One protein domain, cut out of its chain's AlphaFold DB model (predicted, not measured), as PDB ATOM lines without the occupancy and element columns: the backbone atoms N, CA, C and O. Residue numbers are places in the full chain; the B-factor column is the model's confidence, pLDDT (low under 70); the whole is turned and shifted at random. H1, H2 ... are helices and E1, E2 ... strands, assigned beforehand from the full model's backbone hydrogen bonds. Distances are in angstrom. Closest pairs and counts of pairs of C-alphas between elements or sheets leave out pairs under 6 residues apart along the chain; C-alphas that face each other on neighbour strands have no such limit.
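AT A GLANCE: This is residues 112 to 250 of the 930 residues of the protein "Peptidase S53 domain-containing protein" of Fomitopsis rosea (UniProt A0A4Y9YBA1). Look first for a small, twisted sheet of four short parallel strands, E1 to E4, with helices H3 and H5 side by side over one face. H6 lies beside H5, at the side away from H3, while the helical hairpin H1 and H2 sits at the E1 end, and H4 lies far out among loops, touching no helix. The printed part has 139 residues with six named helices and four named strands, in the order H1, H2, E1, H3, E2, H4, H5, E3, H6, E4; the class is mixed, helices and strands. The sheet's order is E1, E2, E3, E4, all parallel. The whole is compact, with a radius of gyration of the C-alphas of 15.0 A and spans of 43 by 31 by 25 A.

IN THESE COORDINATES: Find C-alpha 115 at (153.991, 189.227, 199.050); there H1 begins, residues 115 to 122, 10.4 A long. Next comes H2, residues 126 to 139, the longest helix by residues at 19.7 A, and then E1, residues 143 to 146, 9.5 A. Go on to H3, residues 155 to 167, 18.4 A, and to E2, residues 171 to 176, the longest strand by residues, 16.0 A from C-alpha 171 at (152.800, 202.411, 202.415). H4 takes residues 188 to 194, 9.9 A, and H5 residues 199 to 211, 18.6 A. After E3, residues 217 to 219, 6.3 A, you reach H6, residues 233 to 242, 14.3 A. E4, residues 248 to 250, 6.8 A, ends at C-alpha 250 at (148.775, 203.019, 185.799).

HOW THE PARTS SIT: Start at the edge strand E1, parallel to E2 at 31 degrees, with N 144 and O 171 within hydrogen-bond range at 2.9 A. The pairing of E2 is staggered: residues 171 to 174 pair with E1 and residues 175 to 176 with E3. Between E2 and E3, N 218 and O 174 are 2.9 A apart; between E3 and the edge strand E4, look for N 219 and O 249, 2.8 A apart. Three strand-helix-strand units, parallel neighbour strands joined through helices, follow each other: E1, H3, E2; E2, H4 H5, E3; and E3, H6, E4, each with a right-handed crossover. H3 and H5 on one face of the sheet make two layers, one of helices and one of strands. H3 lies over E2 at a height over the sheet of 8.2 A, along the strands, and the closest C-alphas are those of Val 162 and Pro 172, 5.5 A apart. H5 lies over E2 and E3 at a height of 9.4 A, also along the strands. With its residues 205 to 209 alone H5 touches H3, closest at the C-alphas of Ala 159 and Phe 209, 5.4 A apart; the tilt of 34 degrees, the same way, is only just shallow. With residues 199 to 203 alone it touches H6, closest at the C-alphas of Pro 199 and Val 235, 5.6 A apart. H1 and H2 form a helical hairpin, opposite ways at a steep tilt of 43 degrees, closest at the C-alphas of Ser 122 and Val 128, 6.6 A apart. H1, H2 and H6 each only graze the sheet; H4 is not on it. In all six helices every O i to N i+4 pair is within hydrogen-bond range.

THE WHOLE: The two C-alphas farthest apart, those of Asp 127 and Ala 230, are 43.6 A apart, and the printed part has no cut. The links from E2 to H4, 11 residues, and from E3 to H6, 13 residues, are long. Check the B-factor column: the mean pLDDT of the printed part is 88.6, and it is under 70 at residues 148 to 150, 181 to 186, 190 to 191 and 194 to 195.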
ATOM      1  N   GLY A 112     157.669 195.826 194.728       88.81
ATOM      2  CA  GLY A 112     156.902 195.109 193.702       88.81
ATOM      3  C   GLY A 112     156.253 193.810 194.199       88.81
ATOM      4  O   GLY A 112     156.218 193.554 195.411       88.81
ATOM      5  N   GLY A 113     155.749 193.006 193.256       83.69
ATOM      6  CA  GLY A 113     155.173 191.677 193.495       83.69
ATOM      7  C   GLY A 113     156.163 190.706 194.152       83.69
ATOM      8  O   GLY A 113     157.223 190.399 193.597       83.69
ATOM      9  N   PHE A 114     155.827 190.272 195.371       89.69
ATOM     10  CA  PHE A 114     156.518 189.215 196.121       89.69
ATOM     11  C   PHE A 114     155.714 188.746 197.346       89.69
ATOM     12  O   PHE A 114     155.905 187.631 197.840       89.69
ATOM     13  N   ILE A 115     154.814 189.579 197.883       90.62
ATOM     14  CA  ILE A 115     153.991 189.227 199.050       90.62
ATOM     15  C   ILE A 115     153.119 187.990 198.785       90.62
ATOM     16  O   ILE A 115     152.909 187.182 199.682       90.62
ATOM     17  N   GLU A 116     152.678 187.776 197.551       87.38
ATOM     18  CA  GLU A 116     151.951 186.599 197.089       87.38
ATOM     19  C   GLU A 116     152.762 185.309 197.283       87.38
ATOM     20  O   GLU A 116     152.239 184.285 197.743       87.38
ATOM     21  N   ARG A 117     154.082 185.365 197.067       89.12
ATOM     22  CA  ARG A 117     154.984 184.255 197.386       89.12
ATOM     23  C   ARG A 117     155.034 184.006 198.891       89.12
ATOM     24  O   ARG A 117     155.030 182.850 199.310       89.12
ATOM     25  N   VAL A 118     155.052 185.059 199.709       91.50
ATOM     26  CA  VAL A 118     155.058 184.950 201.179       91.50
ATOM     27  C   VAL A 118     153.739 184.371 201.696       91.50
ATOM     28  O   VAL A 118     153.750 183.465 202.531       91.50
ATOM     29  N   LEU A 119     152.601 184.846 201.187       90.62
ATOM     30  CA  LEU A 119     151.265 184.370 201.548       90.62
ATOM     31  C   LEU A 119     151.096 182.889 201.203       90.62
ATOM     32  O   LEU A 119     150.728 182.100 202.074       90.62
ATOM     33  N   SER A 120     151.437 182.501 199.972       87.94
ATOM     34  CA  SER A 120     151.350 181.108 199.518       87.94
ATOM     35  C   SER A 120     152.315 180.185 200.269       87.94
ATOM     36  O   SER A 120     151.905 179.123 200.730       87.94
ATOM     37  N   ALA A 121     153.577 180.590 200.467       88.81
ATOM     38  CA  ALA A 121     154.581 179.783 201.169       88.81
ATOM     39  C   ALA A 121     154.263 179.571 202.653       88.81
ATOM     40  O   ALA A 121     154.626 178.546 203.225       88.81
ATOM     41  N   SER A 122     153.635 180.562 203.288       90.88
ATOM     42  CA  SER A 122     153.334 180.538 204.720       90.88
ATOM     43  C   SER A 122     151.946 179.988 205.045       90.88
ATOM     44  O   SER A 122     151.623 179.848 206.224       90.88
ATOM     45  N   GLY A 123     151.112 179.723 204.031       85.56
ATOM     46  CA  GLY A 123     149.698 179.400 204.224       85.56
ATOM     47  C   GLY A 123     148.923 180.527 204.918       85.56
ATOM     48  O   GLY A 123     148.018 180.254 205.701       85.56
ATOM     49  N   GLY A 124     149.320 181.787 204.701       83.88
ATOM     50  CA  GLY A 124     148.709 182.954 205.348       83.88
ATOM     51  C   GLY A 124     149.092 183.155 206.822       83.88
ATOM     52  O   GLY A 124     148.393 183.867 207.545       83.88
ATOM     53  N   ASN A 125     150.181 182.543 207.302       91.56
ATOM     54  CA  ASN A 125     150.622 182.698 208.688       91.56
ATOM     55  C   ASN A 125     151.025 184.158 208.991       91.56
ATOM     56  O   ASN A 125     152.034 184.663 208.489       91.56
ATOM     57  N   LYS A 126     150.256 184.818 209.872       91.69
ATOM     58  CA  LYS A 126     150.434 186.234 210.234       91.69
ATOM     59  C   LYS A 126     151.803 186.559 210.835       91.69
ATOM     60  O   LYS A 126     152.293 187.658 210.597       91.69
ATOM     61  N   ASP A 127     152.444 185.631 211.541       94.38
ATOM     62  CA  ASP A 127     153.769 185.863 212.131       94.38
ATOM     63  C   ASP A 127     154.855 185.914 211.049       94.38
ATOM     64  O   ASP A 127     155.756 186.754 211.094       94.38
ATOM     65  N   VAL A 128     154.749 185.057 210.026       95.31
ATOM     66  CA  VAL A 128     155.669 185.059 208.877       95.31
ATOM     67  C   VAL A 128     155.483 186.328 208.050       95.31
ATOM     68  O   VAL A 128     156.468 186.970 207.683       95.31
ATOM     69  N   ILE A 129     154.231 186.727 207.812       94.69
ATOM     70  CA  ILE A 129     153.902 187.973 207.109       94.69
ATOM     71  C   ILE A 129     154.433 189.175 207.899       94.69
ATOM     72  O   ILE A 129     155.132 190.009 207.336       94.69
ATOM     73  N   SER A 130     154.189 189.238 209.213       96.31
ATOM     74  CA  SER A 130     154.706 190.305 210.081       96.31
ATOM     75  C   SER A 130     156.232 190.388 210.034       96.31
ATOM     76  O   SER A 130     156.794 191.479 209.900       96.31
ATOM     77  N   LYS A 131     156.920 189.239 210.064       96.81
ATOM     78  CA  LYS A 131     158.379 189.178 209.935       96.81
ATOM     79  C   LYS A 131     158.851 189.706 208.583       96.81
ATOM     80  O   LYS A 131     159.817 190.466 208.551       96.81
ATOM     81  N   TYR A 132     158.187 189.341 207.488       96.38
ATOM     82  CA  TYR A 132     158.497 189.855 206.154       96.38
ATOM     83  C   TYR A 132     158.320 191.377 206.082       96.38
ATOM     84  O   TYR A 132     159.274 192.075 205.747       96.38
ATOM     85  N   LEU A 133     157.167 191.903 206.504       97.19
ATOM     86  CA  LEU A 133     156.885 193.343 206.519       97.19
ATOM     87  C   LEU A 133     157.902 194.120 207.361       97.19
ATOM     88  O   LEU A 133     158.451 195.128 206.917       97.19
ATOM     89  N   THR A 134     158.213 193.611 208.554       97.25
ATOM     90  CA  THR A 134     159.234 194.192 209.436       97.25
ATOM     91  C   THR A 134     160.612 194.167 208.775       97.25
ATOM     92  O   THR A 134     161.364 195.132 208.873       97.25
ATOM     93  N   THR A 135     160.943 193.090 208.061       96.12
ATOM     94  CA  THR A 135     162.214 192.970 207.336       96.12
ATOM     95  C   THR A 135     162.290 193.979 206.194       96.12
ATOM     96  O   THR A 135     163.274 194.708 206.113       96.12
ATOM     97  N   CYS A 136     161.246 194.100 205.368       97.00
ATOM     98  CA  CYS A 136     161.170 195.120 204.320       97.00
ATOM     99  C   CYS A 136     161.340 196.526 204.900       97.00
ATOM    100  O   CYS A 136     162.143 197.311 204.393       97.00
ATOM    101  N   LYS A 137     160.653 196.824 206.010       97.00
ATOM    102  CA  LYS A 137     160.780 198.120 206.672       97.00
ATOM    103  C   LYS A 137     162.203 198.382 207.168       97.00
ATOM    104  O   LYS A 137     162.717 199.479 206.975       97.00
ATOM    105  N   ASN A 138     162.852 197.378 207.756       95.94
ATOM    106  CA  ASN A 138     164.225 197.477 208.258       95.94
ATOM    107  C   ASN A 138     165.278 197.575 207.142       95.94
ATOM    108  O   ASN A 138     166.330 198.169 207.363       95.94
ATOM    109  N   MET A 139     165.014 197.009 205.960       96.19
ATOM    110  CA  MET A 139     165.864 197.181 204.774       96.19
ATOM    111  C   MET A 139     165.746 198.577 204.155       96.19
ATOM    112  O   MET A 139     166.608 198.960 203.371       96.19
ATOM    113  N   GLY A 140     164.709 199.338 204.518       96.81
ATOM    114  CA  GLY A 140     164.485 200.700 204.038       96.81
ATOM    115  C   GLY A 140     163.451 200.821 202.919       96.81
ATOM    116  O   GLY A 140     163.355 201.879 202.314       96.81
ATOM    117  N   PHE A 141     162.645 199.792 202.640       98.00
ATOM    118  CA  PHE A 141     161.520 199.959 201.714       98.00
ATOM    119  C   PHE A 141     160.489 200.960 202.264       98.00
ATOM    120  O   PHE A 141     160.211 201.005 203.469       98.00
ATOM    121  N   ASP A 142     159.891 201.746 201.366       98.00
ATOM    122  CA  ASP A 142     158.862 202.737 201.691       98.00
ATOM    123  C   ASP A 142     157.461 202.223 201.380       98.00
ATOM    124  O   ASP A 142     156.521 202.437 202.150       98.00
ATOM    125  N   VAL A 143     157.334 201.574 200.222       97.50
ATOM    126  CA  VAL A 143     156.079 201.114 199.640       97.50
ATOM    127  C   VAL A 143     156.110 199.598 199.555       97.50
ATOM    128  O   VAL A 143     157.066 199.009 199.055       97.50
ATOM    129  N   LEU A 144     155.039 198.969 200.016       96.06
ATOM    130  CA  LEU A 144     154.817 197.552 199.791       96.06
ATOM    131  C   LEU A 144     153.749 197.410 198.717       96.06
ATOM    132  O   LEU A 144     152.607 197.831 198.916       96.06
ATOM    133  N   GLU A 145     154.130 196.829 197.589       93.12
ATOM    134  CA  GLU A 145     153.152 196.458 196.580       93.12
ATOM    135  C   GLU A 145     152.427 195.183 197.008       93.12
ATOM    136  O   GLU A 145     153.038 194.227 197.489       93.12
ATOM    137  N   LEU A 146     151.104 195.199 196.881       90.75
ATOM    138  CA  LEU A 146     150.260 194.052 197.181       90.75
ATOM    139  C   LEU A 146     149.645 193.573 195.869       90.75
ATOM    140  O   LEU A 146     148.540 193.999 195.545       90.75
ATOM    141  N   SER A 147     150.370 192.749 195.113       80.12
ATOM    142  CA  SER A 147     149.866 192.147 193.874       80.12
ATOM    143  C   SER A 147     149.139 190.832 194.159       80.12
ATOM    144  O   SER A 147     149.518 190.072 195.055       80.12
ATOM    145  N   SER A 148     148.062 190.564 193.419       61.88
ATOM    146  CA  SER A 148     147.295 189.317 193.521       61.88
ATOM    147  C   SER A 148     147.136 188.599 192.188       61.88
ATOM    148  O   SER A 148     146.253 187.745 192.081       61.88
ATOM    149  N   GLY A 149     147.922 188.947 191.170       62.34
ATOM    150  CA  GLY A 149     147.764 188.400 189.823       62.34
ATOM    151  C   GLY A 149     147.657 186.865 189.780       62.34
ATOM    152  O   GLY A 149     146.798 186.304 189.100       62.34
ATOM    153  N   PHE A 150     148.402 186.198 190.672       64.69
ATOM    154  CA  PHE A 150     148.456 184.739 190.813       64.69
ATOM    155  C   PHE A 150     147.634 184.138 191.969       64.69
ATOM    156  O   PHE A 150     147.585 182.915 192.112       64.69
ATOM    157  N   LEU A 151     147.018 184.953 192.839       72.69
ATOM    158  CA  LEU A 151     146.303 184.474 194.030       72.69
ATOM    159  C   LEU A 151     144.873 185.008 194.110       72.69
ATOM    160  O   LEU A 151     144.615 186.208 194.077       72.69
ATOM    161  N   SER A 152     143.932 184.100 194.365       77.75
ATOM    162  CA  SER A 152     142.547 184.455 194.671       77.75
ATOM    163  C   SER A 152     142.394 184.860 196.138       77.75
ATOM    164  O   SER A 152     142.172 184.004 196.994       77.75
ATOM    165  N   ILE A 153     142.484 186.159 196.434       83.44
ATOM    166  CA  ILE A 153     142.315 186.692 197.796       83.44
ATOM    167  C   ILE A 153     140.947 187.395 197.924       83.44
ATOM    168  O   ILE A 153     140.675 188.343 197.164       83.44
ATOM    169  N   PRO A 154     140.085 186.984 198.882       87.38
ATOM    170  CA  PRO A 154     138.857 187.708 199.211       87.38
ATOM    171  C   PRO A 154     139.122 189.199 199.448       87.38
ATOM    172  O   PRO A 154     140.186 189.584 199.937       87.38
ATOM    173  N   THR A 155     138.179 190.061 199.063       88.69
ATOM    174  CA  THR A 155     138.367 191.522 199.134       88.69
ATOM    175  C   THR A 155     138.673 191.975 200.563       88.69
ATOM    176  O   THR A 155     139.548 192.809 200.777       88.69
ATOM    177  N   GLU A 156     137.993 191.384 201.539       90.19
ATOM    178  CA  GLU A 156     138.092 191.686 202.964       90.19
ATOM    179  C   GLU A 156     139.447 191.263 203.550       90.19
ATOM    180  O   GLU A 156     140.040 191.987 204.353       90.19
ATOM    181  N   ASP A 157     139.980 190.122 203.107       90.31
ATOM    182  CA  ASP A 157     141.287 189.623 203.546       90.31
ATOM    183  C   ASP A 157     142.422 190.484 202.986       90.31
ATOM    184  O   ASP A 157     143.392 190.786 203.684       90.31
ATOM    185  N   TRP A 158     142.293 190.943 201.742       91.38
ATOM    186  CA  TRP A 158     143.276 191.848 201.154       91.38
ATOM    187  C   TRP A 158     143.175 193.254 201.755       91.38
ATOM    188  O   TRP A 158     144.201 193.856 202.060       91.38
ATOM    189  N   ALA A 159     141.972 193.754 202.049       94.44
ATOM    190  CA  ALA A 159     141.804 194.982 202.829       94.44
ATOM    191  C   ALA A 159     142.463 194.864 204.216       94.44
ATOM    192  O   ALA A 159     143.198 195.757 204.633       94.44
ATOM    193  N   SER A 160     142.317 193.714 204.879       93.81
ATOM    194  CA  SER A 160     143.015 193.431 206.139       93.81
ATOM    195  C   SER A 160     144.539 193.427 205.964       93.81
ATOM    196  O   SER A 160     145.265 193.880 206.847       93.81
ATOM    197  N   LEU A 161     145.055 192.949 204.827       93.75
ATOM    198  CA  LEU A 161     146.483 192.998 204.505       93.75
ATOM    199  C   LEU A 161     146.975 194.429 204.223       93.75
ATOM    200  O   LEU A 161     148.103 194.762 204.595       93.75
ATOM    201  N   VAL A 162     146.143 195.282 203.617       96.75
ATOM    202  CA  VAL A 162     146.406 196.722 203.448       96.75
ATOM    203  C   VAL A 162     146.560 197.384 204.818       96.75
ATOM    204  O   VAL A 162     147.593 198.003 205.081       96.75
ATOM    205  N   GLU A 163     145.600 197.180 205.723       97.25
ATOM    206  CA  GLU A 163     145.657 197.697 207.099       97.25
ATOM    207  C   GLU A 163     146.879 197.163 207.851       97.25
ATOM    208  O   GLU A 163     147.600 197.913 208.513       97.25
ATOM    209  N   PHE A 164     147.158 195.864 207.715       96.31
ATOM    210  CA  PHE A 164     148.288 195.218 208.370       96.31
ATOM    211  C   PHE A 164     149.626 195.772 207.874       96.31
ATOM    212  O   PHE A 164     150.519 196.042 208.675       96.31
ATOM    213  N   THR A 165     149.754 196.008 206.571       97.00
ATOM    214  CA  THR A 165     150.927 196.644 205.963       97.00
ATOM    215  C   THR A 165     151.124 198.064 206.486       97.00
ATOM    216  O   THR A 165     152.229 198.414 206.912       97.00
ATOM    217  N   ALA A 166     150.050 198.860 206.523       96.50
ATOM    218  CA  ALA A 166     150.080 200.213 207.071       96.50
ATOM    219  C   ALA A 166     150.498 200.220 208.552       96.50
ATOM    220  O   ALA A 166     151.322 201.040 208.961       96.50
ATOM    221  N   ALA A 167     150.010 199.260 209.345       96.44
ATOM    222  CA  ALA A 167     150.377 199.104 210.753       96.44
ATOM    223  C   ALA A 167     151.872 198.782 210.968       96.44
ATOM    224  O   ALA A 167     152.412 199.092 212.029       96.44
ATOM    225  N   HIS A 168     152.562 198.224 209.964       97.19
ATOM    226  CA  HIS A 168     154.014 197.982 209.986       97.19
ATOM    227  C   HIS A 168     154.836 199.169 209.444       97.19
ATOM    228  O   HIS A 168     156.054 199.070 209.284       97.19
ATOM    229  N   GLY A 169     154.201 200.316 209.177       95.56
ATOM    230  CA  GLY A 169     154.882 201.549 208.775       95.56
ATOM    231  C   GLY A 169     155.371 201.566 207.323       95.56
ATOM    232  O   GLY A 169     156.220 202.396 206.978       95.56
ATOM    233  N   LEU A 170     154.862 200.660 206.486       98.00
ATOM    234  CA  LEU A 170     155.016 200.672 205.030       98.00
ATOM    235  C   LEU A 170     153.775 201.302 204.392       98.00
ATOM    236  O   LEU A 170     152.686 201.259 204.960       98.00
ATOM    237  N   LYS A 171     153.922 201.887 203.202       97.75
ATOM    238  CA  LYS A 171     152.800 202.411 202.415       97.75
ATOM    239  C   LYS A 171     152.209 201.278 201.561       97.75
ATOM    240  O   LYS A 171     152.882 200.854 200.623       97.75
ATOM    241  N   PRO A 172     150.997 200.776 201.848       97.44
ATOM    242  CA  PRO A 172     150.385 199.733 201.028       97.44
ATOM    243  C   PRO A 172     149.967 200.284 199.662       97.44
ATOM    244  O   PRO A 172     149.215 201.260 199.591       97.44
ATOM    245  N   LYS A 173     150.428 199.638 198.588       96.94
ATOM    246  CA  LYS A 173     150.066 199.938 197.199       96.94
ATOM    247  C   LYS A 173     149.494 198.679 196.531       96.94
ATOM    248  O   LYS A 173     150.249 197.931 195.916       96.94
ATOM    249  N   PRO A 174     148.205 198.360 196.731       95.00
ATOM    250  CA  PRO A 174     147.595 197.204 196.089       95.00
ATOM    251  C   PRO A 174     147.447 197.400 194.581       95.00
ATOM    252  O   PRO A 174     147.088 198.487 194.126       95.00
ATOM    253  N   GLU A 175     147.715 196.331 193.839       92.00
ATOM    254  CA  GLU A 175     147.627 196.261 192.382       92.00
ATOM    255  C   GLU A 175     146.354 195.528 191.976       92.00
ATOM    256  O   GLU A 175     146.080 194.432 192.461       92.00
ATOM    257  N   VAL A 176     145.527 196.158 191.146       90.38
ATOM    258  CA  VAL A 176     144.224 195.634 190.731       90.38
ATOM    259  C   VAL A 176     144.110 195.644 189.211       90.38
ATOM    260  O   VAL A 176     144.389 196.647 188.560       90.38
ATOM    261  N   GLY A 177     143.637 194.530 188.659       89.31
ATOM    262  CA  GLY A 177     143.396 194.346 187.231       89.31
ATOM    263  C   GLY A 177     142.033 193.720 186.959       89.31
ATOM    264  O   GLY A 177     141.317 193.302 187.879       89.31
ATOM    265  N   ILE A 178     141.659 193.665 185.682       87.06
ATOM    266  CA  ILE A 178     140.455 192.954 185.228       87.06
ATOM    267  C   ILE A 178     140.763 191.542 184.726       87.06
ATOM    268  O   ILE A 178     139.847 190.722 184.653       87.06
ATOM    269  N   GLN A 179     142.021 191.258 184.398       84.19
ATOM    270  CA  GLN A 179     142.463 189.960 183.913       84.19
ATOM    271  C   GLN A 179     142.610 188.966 185.070       84.19
ATOM    272  O   GLN A 179     143.096 189.300 186.154       84.19
ATOM    273  N   TRP A 180     142.143 187.734 184.866       70.56
ATOM    274  CA  TRP A 180     142.427 186.640 185.790       70.56
ATOM    275  C   TRP A 180     143.755 185.984 185.426       70.56
ATOM    276  O   TRP A 180     143.958 185.654 184.261       70.56
ATOM    277  N   GLY A 181     144.613 185.754 186.425       63.88
ATOM    278  CA  GLY A 181     145.945 185.190 186.200       63.88
ATOM    279  C   GLY A 181     146.971 186.211 185.713       63.88
ATOM    280  O   GLY A 181     147.939 185.790 185.101       63.88
ATOM    281  N   ALA A 182     146.742 187.506 185.964       60.34
ATOM    282  CA  ALA A 182     147.640 188.565 185.521       60.34
ATOM    283  C   ALA A 182     149.068 188.385 186.054       60.34
ATOM    284  O   ALA A 182     149.254 188.049 187.225       60.34
ATOM    285  N   GLY A 183     150.058 188.616 185.197       58.69
ATOM    286  CA  GLY A 183     151.468 188.373 185.460       58.69
ATOM    287  C   GLY A 183     151.936 186.997 184.972       58.69
ATOM    288  O   GLY A 183     151.234 185.996 185.071       58.69
ATOM    289  N   GLY A 184     153.193 186.919 184.514       56.38
ATOM    290  CA  GLY A 184     153.882 185.644 184.263       56.38
ATOM    291  C   GLY A 184     154.011 185.189 182.807       56.38
ATOM    292  O   GLY A 184     154.037 183.983 182.589       56.38
ATOM    293  N   ASP A 185     154.157 186.116 181.853       57.47
ATOM    294  CA  ASP A 185     154.420 185.819 180.427       57.47
ATOM    295  C   ASP A 185     153.326 184.949 179.769       57.47
ATOM    296  O   ASP A 185     153.597 184.075 178.948       57.47
ATOM    297  N   ALA A 186     152.068 185.154 180.180       66.00
ATOM    298  CA  ALA A 186     150.916 184.470 179.603       66.00
ATOM    299  C   ALA A 186     150.572 185.052 178.223       66.00
ATOM    300  O   ALA A 186     150.509 186.269 178.039       66.00
ATOM    301  N   SER A 187     150.309 184.176 177.256       71.94
ATOM    302  CA  SER A 187     149.929 184.574 175.896       71.94
ATOM    303  C   SER A 187     148.537 185.217 175.844       71.94
ATOM    304  O   SER A 187     147.663 184.948 176.675       71.94
ATOM    305  N   VAL A 188     148.290 186.028 174.810       74.06
ATOM    306  CA  VAL A 188     146.977 186.652 174.555       74.06
ATOM    307  C   VAL A 188     145.869 185.593 174.494       74.06
ATOM    308  O   VAL A 188     144.775 185.798 175.016       74.06
ATOM    309  N   GLU A 189     146.153 184.433 173.903       76.44
ATOM    310  CA  GLU A 189     145.217 183.318 173.754       76.44
ATOM    311  C   GLU A 189     144.847 182.664 175.096       76.44
ATOM    312  O   GLU A 189     143.684 182.306 175.322       76.44
ATOM    313  N   GLU A 190     145.818 182.519 176.003       67.25
ATOM    314  CA  GLU A 190     145.599 181.982 177.353       67.25
ATOM    315  C   GLU A 190     144.729 182.927 178.188       67.25
ATOM    316  O   GLU A 190     143.804 182.487 178.881       67.25
ATOM    317  N   LEU A 191     144.964 184.233 178.068       69.25
ATOM    318  CA  LEU A 191     144.252 185.262 178.820       69.25
ATOM    319  C   LEU A 191     142.833 185.511 178.294       69.25
ATOM    320  O   LEU A 191     141.902 185.636 179.097       69.25
ATOM    321  N   GLU A 192     142.629 185.487 176.972       73.75
ATOM    322  CA  GLU A 192     141.291 185.511 176.363       73.75
ATOM    323  C   GLU A 192     140.452 184.304 176.809       73.75
ATOM    324  O   GLU A 192     139.258 184.444 177.086       73.75
ATOM    325  N   SER A 193     141.085 183.133 176.942       70.56
ATOM    326  CA  SER A 193     140.432 181.907 177.415       70.56
ATOM    327  C   SER A 193     140.057 181.970 178.902       70.56
ATOM    328  O   SER A 193     139.036 181.408 179.304       70.56
ATOM    329  N   ALA A 194     140.855 182.662 179.723       68.44
ATOM    330  CA  ALA A 194     140.574 182.887 181.143       68.44
ATOM    331  C   ALA A 194     139.468 183.939 181.379       68.44
ATOM    332  O   ALA A 194     138.743 183.863 182.376       68.44
ATOM    333  N   GLY A 195     139.308 184.876 180.439       69.94
ATOM    334  CA  GLY A 195     138.286 185.920 180.442       69.94
ATOM    335  C   GLY A 195     138.608 187.126 181.335       69.94
ATOM    336  O   GLY A 195     139.319 187.036 182.334       69.94
ATOM    337  N   THR A 196     138.027 188.280 180.990       78.38
ATOM    338  CA  THR A 196     138.172 189.539 181.744       78.38
ATOM    339  C   THR A 196     136.967 189.813 182.641       78.38
ATOM    340  O   THR A 196     135.824 189.533 182.269       78.38
ATOM    341  N   ARG A 197     137.192 190.448 183.790       81.75
ATOM    342  CA  ARG A 197     136.142 190.929 184.698       81.75
ATOM    343  C   ARG A 197     135.564 192.277 184.275       81.75
ATOM    344  O   ARG A 197     136.170 193.038 183.527       81.75
ATOM    345  N   ASP A 198     134.390 192.584 184.817       84.88
ATOM    346  CA  ASP A 198     133.752 193.893 184.673       84.88
ATOM    347  C   ASP A 198     134.591 194.997 185.365       84.88
ATOM    348  O   ASP A 198     135.017 194.791 186.509       84.88
ATOM    349  N   PRO A 199     134.800 196.177 184.741       89.75
ATOM    350  CA  PRO A 199     135.500 197.309 185.359       89.75
ATOM    351  C   PRO A 199     134.962 197.703 186.742       89.75
ATOM    352  O   PRO A 199     135.726 198.129 187.610       89.75
ATOM    353  N   LYS A 200     133.656 197.530 186.984       90.31
ATOM    354  CA  LYS A 200     133.020 197.772 188.283       90.31
ATOM    355  C   LYS A 200     133.656 196.942 189.393       90.31
ATOM    356  O   LYS A 200     133.813 197.444 190.502       90.31
ATOM    357  N   TRP A 201     134.048 195.703 189.106       87.88
ATOM    358  CA  TRP A 201     134.686 194.829 190.090       87.88
ATOM    359  C   TRP A 201     136.017 195.411 190.580       87.88
ATOM    360  O   TRP A 201     136.271 195.462 191.785       87.88
ATOM    361  N   LEU A 202     136.839 195.901 189.647       91.81
ATOM    362  CA  LEU A 202     138.107 196.561 189.950       91.81
ATOM    363  C   LEU A 202     137.868 197.830 190.782       91.81
ATOM    364  O   LEU A 202     138.509 198.021 191.816       91.81
ATOM    365  N   ILE A 203     136.908 198.665 190.373       94.88
ATOM    366  CA  ILE A 203     136.574 199.932 191.043       94.88
ATOM    367  C   ILE A 203     136.074 199.703 192.474       94.88
ATOM    368  O   ILE A 203     136.498 200.403 193.397       94.88
ATOM    369  N   ASP A 204     135.181 198.734 192.679       93.69
ATOM    370  CA  ASP A 204     134.624 198.434 193.999       93.69
ATOM    371  C   ASP A 204     135.740 197.988 194.963       93.69
ATOM    372  O   ASP A 204     135.828 198.499 196.081       93.69
ATOM    373  N   ARG A 205     136.668 197.129 194.511       92.25
ATOM    374  CA  ARG A 205     137.827 196.706 195.319       92.25
ATOM    375  C   ARG A 205     138.802 197.835 195.602       92.25
ATOM    376  O   ARG A 205     139.235 197.987 196.742       92.25
ATOM    377  N   ALA A 206     139.132 198.636 194.593       94.88
ATOM    378  CA  ALA A 206     140.003 199.788 194.767       94.88
ATOM    379  C   ALA A 206     139.448 200.746 195.835       94.88
ATOM    380  O   ALA A 206     140.192 201.191 196.708       94.88
ATOM    381  N   ASN A 207     138.134 200.995 195.839       96.25
ATOM    382  CA  ASN A 207     137.477 201.782 196.885       96.25
ATOM    383  C   ASN A 207     137.591 201.138 198.271       96.25
ATOM    384  O   ASN A 207     137.899 201.838 199.236       96.25
ATOM    385  N   THR A 208     137.389 199.823 198.382       96.25
ATOM    386  CA  THR A 208     137.590 199.098 199.646       96.25
ATOM    387  C   THR A 208     139.026 199.243 200.153       96.25
ATOM    388  O   THR A 208     139.239 199.527 201.329       96.25
ATOM    389  N   PHE A 209     140.021 199.134 199.275       96.94
ATOM    390  CA  PHE A 209     141.425 199.284 199.656       96.94
ATOM    391  C   PHE A 209     141.783 200.716 200.050       96.94
ATOM    392  O   PHE A 209     142.509 200.920 201.021       96.94
ATOM    393  N   LEU A 210     141.241 201.719 199.358       96.69
ATOM    394  CA  LEU A 210     141.397 203.121 199.749       96.69
ATOM    395  C   LEU A 210     140.785 203.395 201.130       96.69
ATOM    396  O   LEU A 210     141.402 204.094 201.932       96.69
ATOM    397  N   GLN A 211     139.624 202.807 201.441       96.19
ATOM    398  CA  GLN A 211     139.008 202.891 202.772       96.19
ATOM    399  C   GLN A 211     139.849 202.193 203.852       96.19
ATOM    400  O   GLN A 211     139.953 202.707 204.962       96.19
ATOM    401  N   ALA A 212     140.501 201.082 203.502       95.88
ATOM    402  CA  ALA A 212     141.439 200.348 204.355       95.88
ATOM    403  C   ALA A 212     142.802 201.054 204.541       95.88
ATOM    404  O   ALA A 212     143.670 200.570 205.266       95.88
ATOM    405  N   GLY A 213     143.016 202.208 203.895       95.50
ATOM    406  CA  GLY A 213     144.227 203.016 204.055       95.50
ATOM    407  C   GLY A 213     145.297 202.803 202.983       95.50
ATOM    408  O   GLY A 213     146.460 203.141 203.221       95.50
ATOM    409  N   ALA A 214     144.938 202.283 201.804       96.94
ATOM    410  CA  ALA A 214     145.848 202.217 200.663       96.94
ATOM    411  C   ALA A 214     146.449 203.599 200.346       96.94
ATOM    412  O   ALA A 214     145.751 204.614 200.234       96.94
ATOM    413  N   TYR A 215     147.772 203.639 200.189       95.44
ATOM    414  CA  TYR A 215     148.492 204.851 199.808       95.44
ATOM    415  C   TYR A 215     148.139 205.260 198.374       95.44
ATOM    416  O   TYR A 215     147.844 206.435 198.128       95.44
ATOM    417  N   MET A 216     148.142 204.273 197.476       96.06
ATOM    418  CA  MET A 216     147.893 204.381 196.041       96.06
ATOM    419  C   MET A 216     147.395 203.032 195.510       96.06
ATOM    420  O   MET A 216     147.761 201.997 196.053       96.06
ATOM    421  N   ILE A 217     146.572 203.043 194.469       96.69
ATOM    422  CA  ILE A 217     146.123 201.850 193.751       96.69
ATOM    423  C   ILE A 217     146.925 201.755 192.452       96.69
ATOM    424  O   ILE A 217     146.891 202.696 191.659       96.69
ATOM    425  N   MET A 218     147.640 200.649 192.251       95.44
ATOM    426  CA  MET A 218     148.255 200.330 190.961       95.44
ATOM    427  C   MET A 218     147.202 199.670 190.068       95.44
ATOM    428  O   MET A 218     146.498 198.764 190.512       95.44
ATOM    429  N   ILE A 219     147.055 200.150 188.840       94.81
ATOM    430  CA  ILE A 219     146.172 199.574 187.830       94.81
ATOM    431  C   ILE A 219     147.037 198.744 186.888       94.81
ATOM    432  O   ILE A 219     147.871 199.308 186.182       94.81
ATOM    433  N   GLU A 220     146.817 197.434 186.920       89.88
ATOM    434  CA  GLU A 220     147.510 196.435 186.103       89.88
ATOM    435  C   GLU A 220     147.209 196.644 184.611       89.88
ATOM    436  O   GLU A 220     146.048 196.867 184.244       89.88
ATOM    437  N   SER A 221     148.235 196.579 183.761       90.44
ATOM    438  CA  SER A 221     148.108 196.771 182.309       90.44
ATOM    439  C   SER A 221     147.539 195.543 181.610       90.44
ATOM    440  O   SER A 221     146.858 195.687 180.586       90.44
ATOM    441  N   GLU A 222     147.782 194.348 182.150       87.12
ATOM    442  CA  GLU A 222     147.370 193.089 181.537       87.12
ATOM    443  C   GLU A 222     145.838 192.971 181.417       87.12
ATOM    444  O   GLU A 222     145.074 193.164 182.372       87.12
ATOM    445  N   GLY A 223     145.361 192.690 180.203       86.06
ATOM    446  CA  GLY A 223     143.937 192.677 179.865       86.06
ATOM    447  C   GLY A 223     143.324 194.065 179.630       86.06
ATOM    448  O   GLY A 223     142.142 194.151 179.285       86.06
ATOM    449  N   ILE A 224     144.092 195.155 179.789       90.62
ATOM    450  CA  ILE A 224     143.658 196.533 179.499       90.62
ATOM    451  C   ILE A 224     144.421 197.116 178.308       90.62
ATOM    452  O   ILE A 224     143.802 197.495 177.312       90.62
ATOM    453  N   THR A 225     145.744 197.210 178.418       92.12
ATOM    454  CA  THR A 225     146.654 197.749 177.390       92.12
ATOM    455  C   THR A 225     147.749 196.764 176.997       92.12
ATOM    456  O   THR A 225     148.360 196.933 175.946       92.12
ATOM    457  N   GLU A 226     147.963 195.731 177.806       88.62
ATOM    458  CA  GLU A 226     148.922 194.652 177.586       88.62
ATOM    459  C   GLU A 226     148.182 193.325 177.386       88.62
ATOM    460  O   GLU A 226     147.118 193.100 177.969       88.62
ATOM    461  N   ASN A 227     148.729 192.463 176.527       85.62
ATOM    462  CA  ASN A 227     148.164 191.166 176.149       85.62
ATOM    463  C   ASN A 227     146.689 191.210 175.698       85.62
ATOM    464  O   ASN A 227     145.895 190.311 175.977       85.62
ATOM    465  N   VAL A 228     146.320 192.261 174.961       82.00
ATOM    466  CA  VAL A 228     144.999 192.427 174.339       82.00
ATOM    467  C   VAL A 228     145.130 192.750 172.856       82.00
ATOM    468  O   VAL A 228     146.001 193.511 172.450       82.00
ATOM    469  N   LYS A 229     144.205 192.242 172.032       82.56
ATOM    470  CA  LYS A 229     144.139 192.577 170.594       82.56
ATOM    471  C   LYS A 229     143.717 194.024 170.326       82.56
ATOM    472  O   LYS A 229     144.032 194.579 169.280       82.56
ATOM    473  N   ALA A 230     142.962 194.613 171.250       85.81
ATOM    474  CA  ALA A 230     142.536 196.004 171.209       85.81
ATOM    475  C   ALA A 230     142.480 196.559 172.632       85.81
ATOM    476  O   ALA A 230     141.950 195.904 173.534       85.81
ATOM    477  N   TRP A 231     142.999 197.771 172.831       92.38
ATOM    478  CA  TRP A 231     143.015 198.404 174.146       92.38
ATOM    479  C   TRP A 231     141.610 198.639 174.692       92.38
ATOM    480  O   TRP A 231     140.737 199.208 174.032       92.38
ATOM    481  N   ARG A 232     141.410 198.263 175.954       90.88
ATOM    482  CA  ARG A 232     140.165 198.453 176.700       90.88
ATOM    483  C   ARG A 232     140.107 199.846 177.318       90.88
ATOM    484  O   ARG A 232     140.099 200.031 178.538       90.88
ATOM    485  N   THR A 233     140.059 200.860 176.458       91.75
ATOM    486  CA  THR A 233     139.987 202.273 176.866       91.75
ATOM    487  C   THR A 233     138.744 202.586 177.707       91.75
ATOM    488  O   THR A 233     138.757 203.532 178.497       91.75
ATOM    489  N   ASP A 234     137.687 201.773 177.592       91.69
ATOM    490  CA  ASP A 234     136.496 201.806 178.445       91.69
ATOM    491  C   ASP A 234     136.830 201.567 179.925       91.69
ATOM    492  O   ASP A 234     136.296 202.261 180.793       91.69
ATOM    493  N   VAL A 235     137.768 200.662 180.220       92.81
ATOM    494  CA  VAL A 235     138.213 200.358 181.588       92.81
ATOM    495  C   VAL A 235     138.968 201.552 182.166       92.81
ATOM    496  O   VAL A 235     138.653 202.005 183.266       92.81
ATOM    497  N   ILE A 236     139.907 202.126 181.403       94.12
ATOM    498  CA  ILE A 236     140.661 203.324 181.815       94.12
ATOM    499  C   ILE A 236     139.697 204.493 182.076       94.12
ATOM    500  O   ILE A 236     139.820 205.194 183.085       94.12
ATOM    501  N   SER A 237     138.700 204.688 181.208       91.75
ATOM    502  CA  SER A 237     137.673 205.721 181.379       91.75
ATOM    503  C   SER A 237     136.825 205.489 182.634       91.75
ATOM    504  O   SER A 237     136.546 206.437 183.370       91.75
ATOM    505  N   ALA A 238     136.426 204.245 182.911       94.31
ATOM    506  CA  ALA A 238     135.649 203.896 184.098       94.31
ATOM    507  C   ALA A 238     136.451 204.147 185.387       94.31
ATOM    508  O   ALA A 238     135.955 204.797 186.310       94.31
ATOM    509  N   VAL A 239     137.715 203.714 185.424       95.06
ATOM    510  CA  VAL A 239     138.630 203.896 186.562       95.06
ATOM    511  C   VAL A 239     138.881 205.377 186.846       95.06
ATOM    512  O   VAL A 239     138.695 205.831 187.974       95.06
ATOM    513  N   THR A 240     139.251 206.152 185.825       93.12
ATOM    514  CA  THR A 240     139.560 207.588 185.972       93.12
ATOM    515  C   THR A 240     138.345 208.448 186.319       93.12
ATOM    516  O   THR A 240     138.513 209.556 186.834       93.12
ATOM    517  N   SER A 241     137.136 207.947 186.050       91.75
ATOM    518  CA  SER A 241     135.873 208.594 186.420       91.75
ATOM    519  C   SER A 241     135.435 208.271 187.850       91.75
ATOM    520  O   SER A 241     134.746 209.082 188.467       91.75
ATOM    521  N   ALA A 242     135.805 207.099 188.373       94.56
ATOM    522  CA  ALA A 242     135.315 206.599 189.657       94.56
ATOM    523  C   ALA A 242     136.305 206.745 190.823       94.56
ATOM    524  O   ALA A 242     135.869 206.796 191.973       94.56
ATOM    525  N   LEU A 243     137.616 206.801 190.557       95.19
ATOM    526  CA  LEU A 243     138.655 206.846 191.592       95.19
ATOM    527  C   LEU A 243     139.396 208.199 191.620       95.19
ATOM    528  O   LEU A 243     139.546 208.847 190.581       95.19
ATOM    529  N   PRO A 244     139.907 208.646 192.788       93.19
ATOM    530  CA  PRO A 244     140.671 209.888 192.875       93.19
ATOM    531  C   PRO A 244     141.984 209.797 192.082       93.19
ATOM    532  O   PRO A 244     142.786 208.891 192.299       93.19
ATOM    533  N   ARG A 245     142.238 210.761 191.185       88.50
ATOM    534  CA  ARG A 245     143.409 210.745 190.283       88.50
ATOM    535  C   ARG A 245     144.761 210.727 191.005       88.50
ATOM    536  O   ARG A 245     145.713 210.152 190.503       88.50
ATOM    537  N   ASP A 246     144.857 211.346 192.178       91.38
ATOM    538  CA  ASP A 246     146.055 211.358 193.030       91.38
ATOM    539  C   ASP A 246     146.237 210.063 193.846       91.38
ATOM    540  O   ASP A 246     147.219 209.912 194.572       91.38
ATOM    541  N   LYS A 247     145.292 209.126 193.728       95.81
ATOM    542  CA  LYS A 247     145.277 207.832 194.415       95.81
ATOM    543  C   LYS A 247     145.373 206.636 193.481       95.81
ATOM    544  O   LYS A 247     145.370 205.513 193.973       95.81
ATOM    545  N   ILE A 248     145.498 206.859 192.179       95.94
ATOM    546  CA  ILE A 248     145.686 205.809 191.176       95.94
ATOM    547  C   ILE A 248     147.001 206.026 190.432       95.94
ATOM    548  O   ILE A 248     147.416 207.171 190.241       95.94
ATOM    549  N   MET A 249     147.631 204.932 190.024       97.31
ATOM    550  CA  MET A 249     148.794 204.870 189.144       97.31
ATOM    551  C   MET A 249     148.558 203.767 188.121       97.31
ATOM    552  O   MET A 249     148.037 202.719 188.484       97.31
ATOM    553  N   PHE A 250     148.901 204.017 186.862       96.88
ATOM    554  CA  PHE A 250     148.775 203.019 185.799       96.88
ATOM    555  C   PHE A 250     150.134 202.387 185.510       96.88
ATOM    556  O   PHE A 250     151.124 203.118 185.387       96.88
TER     557      PHE A 250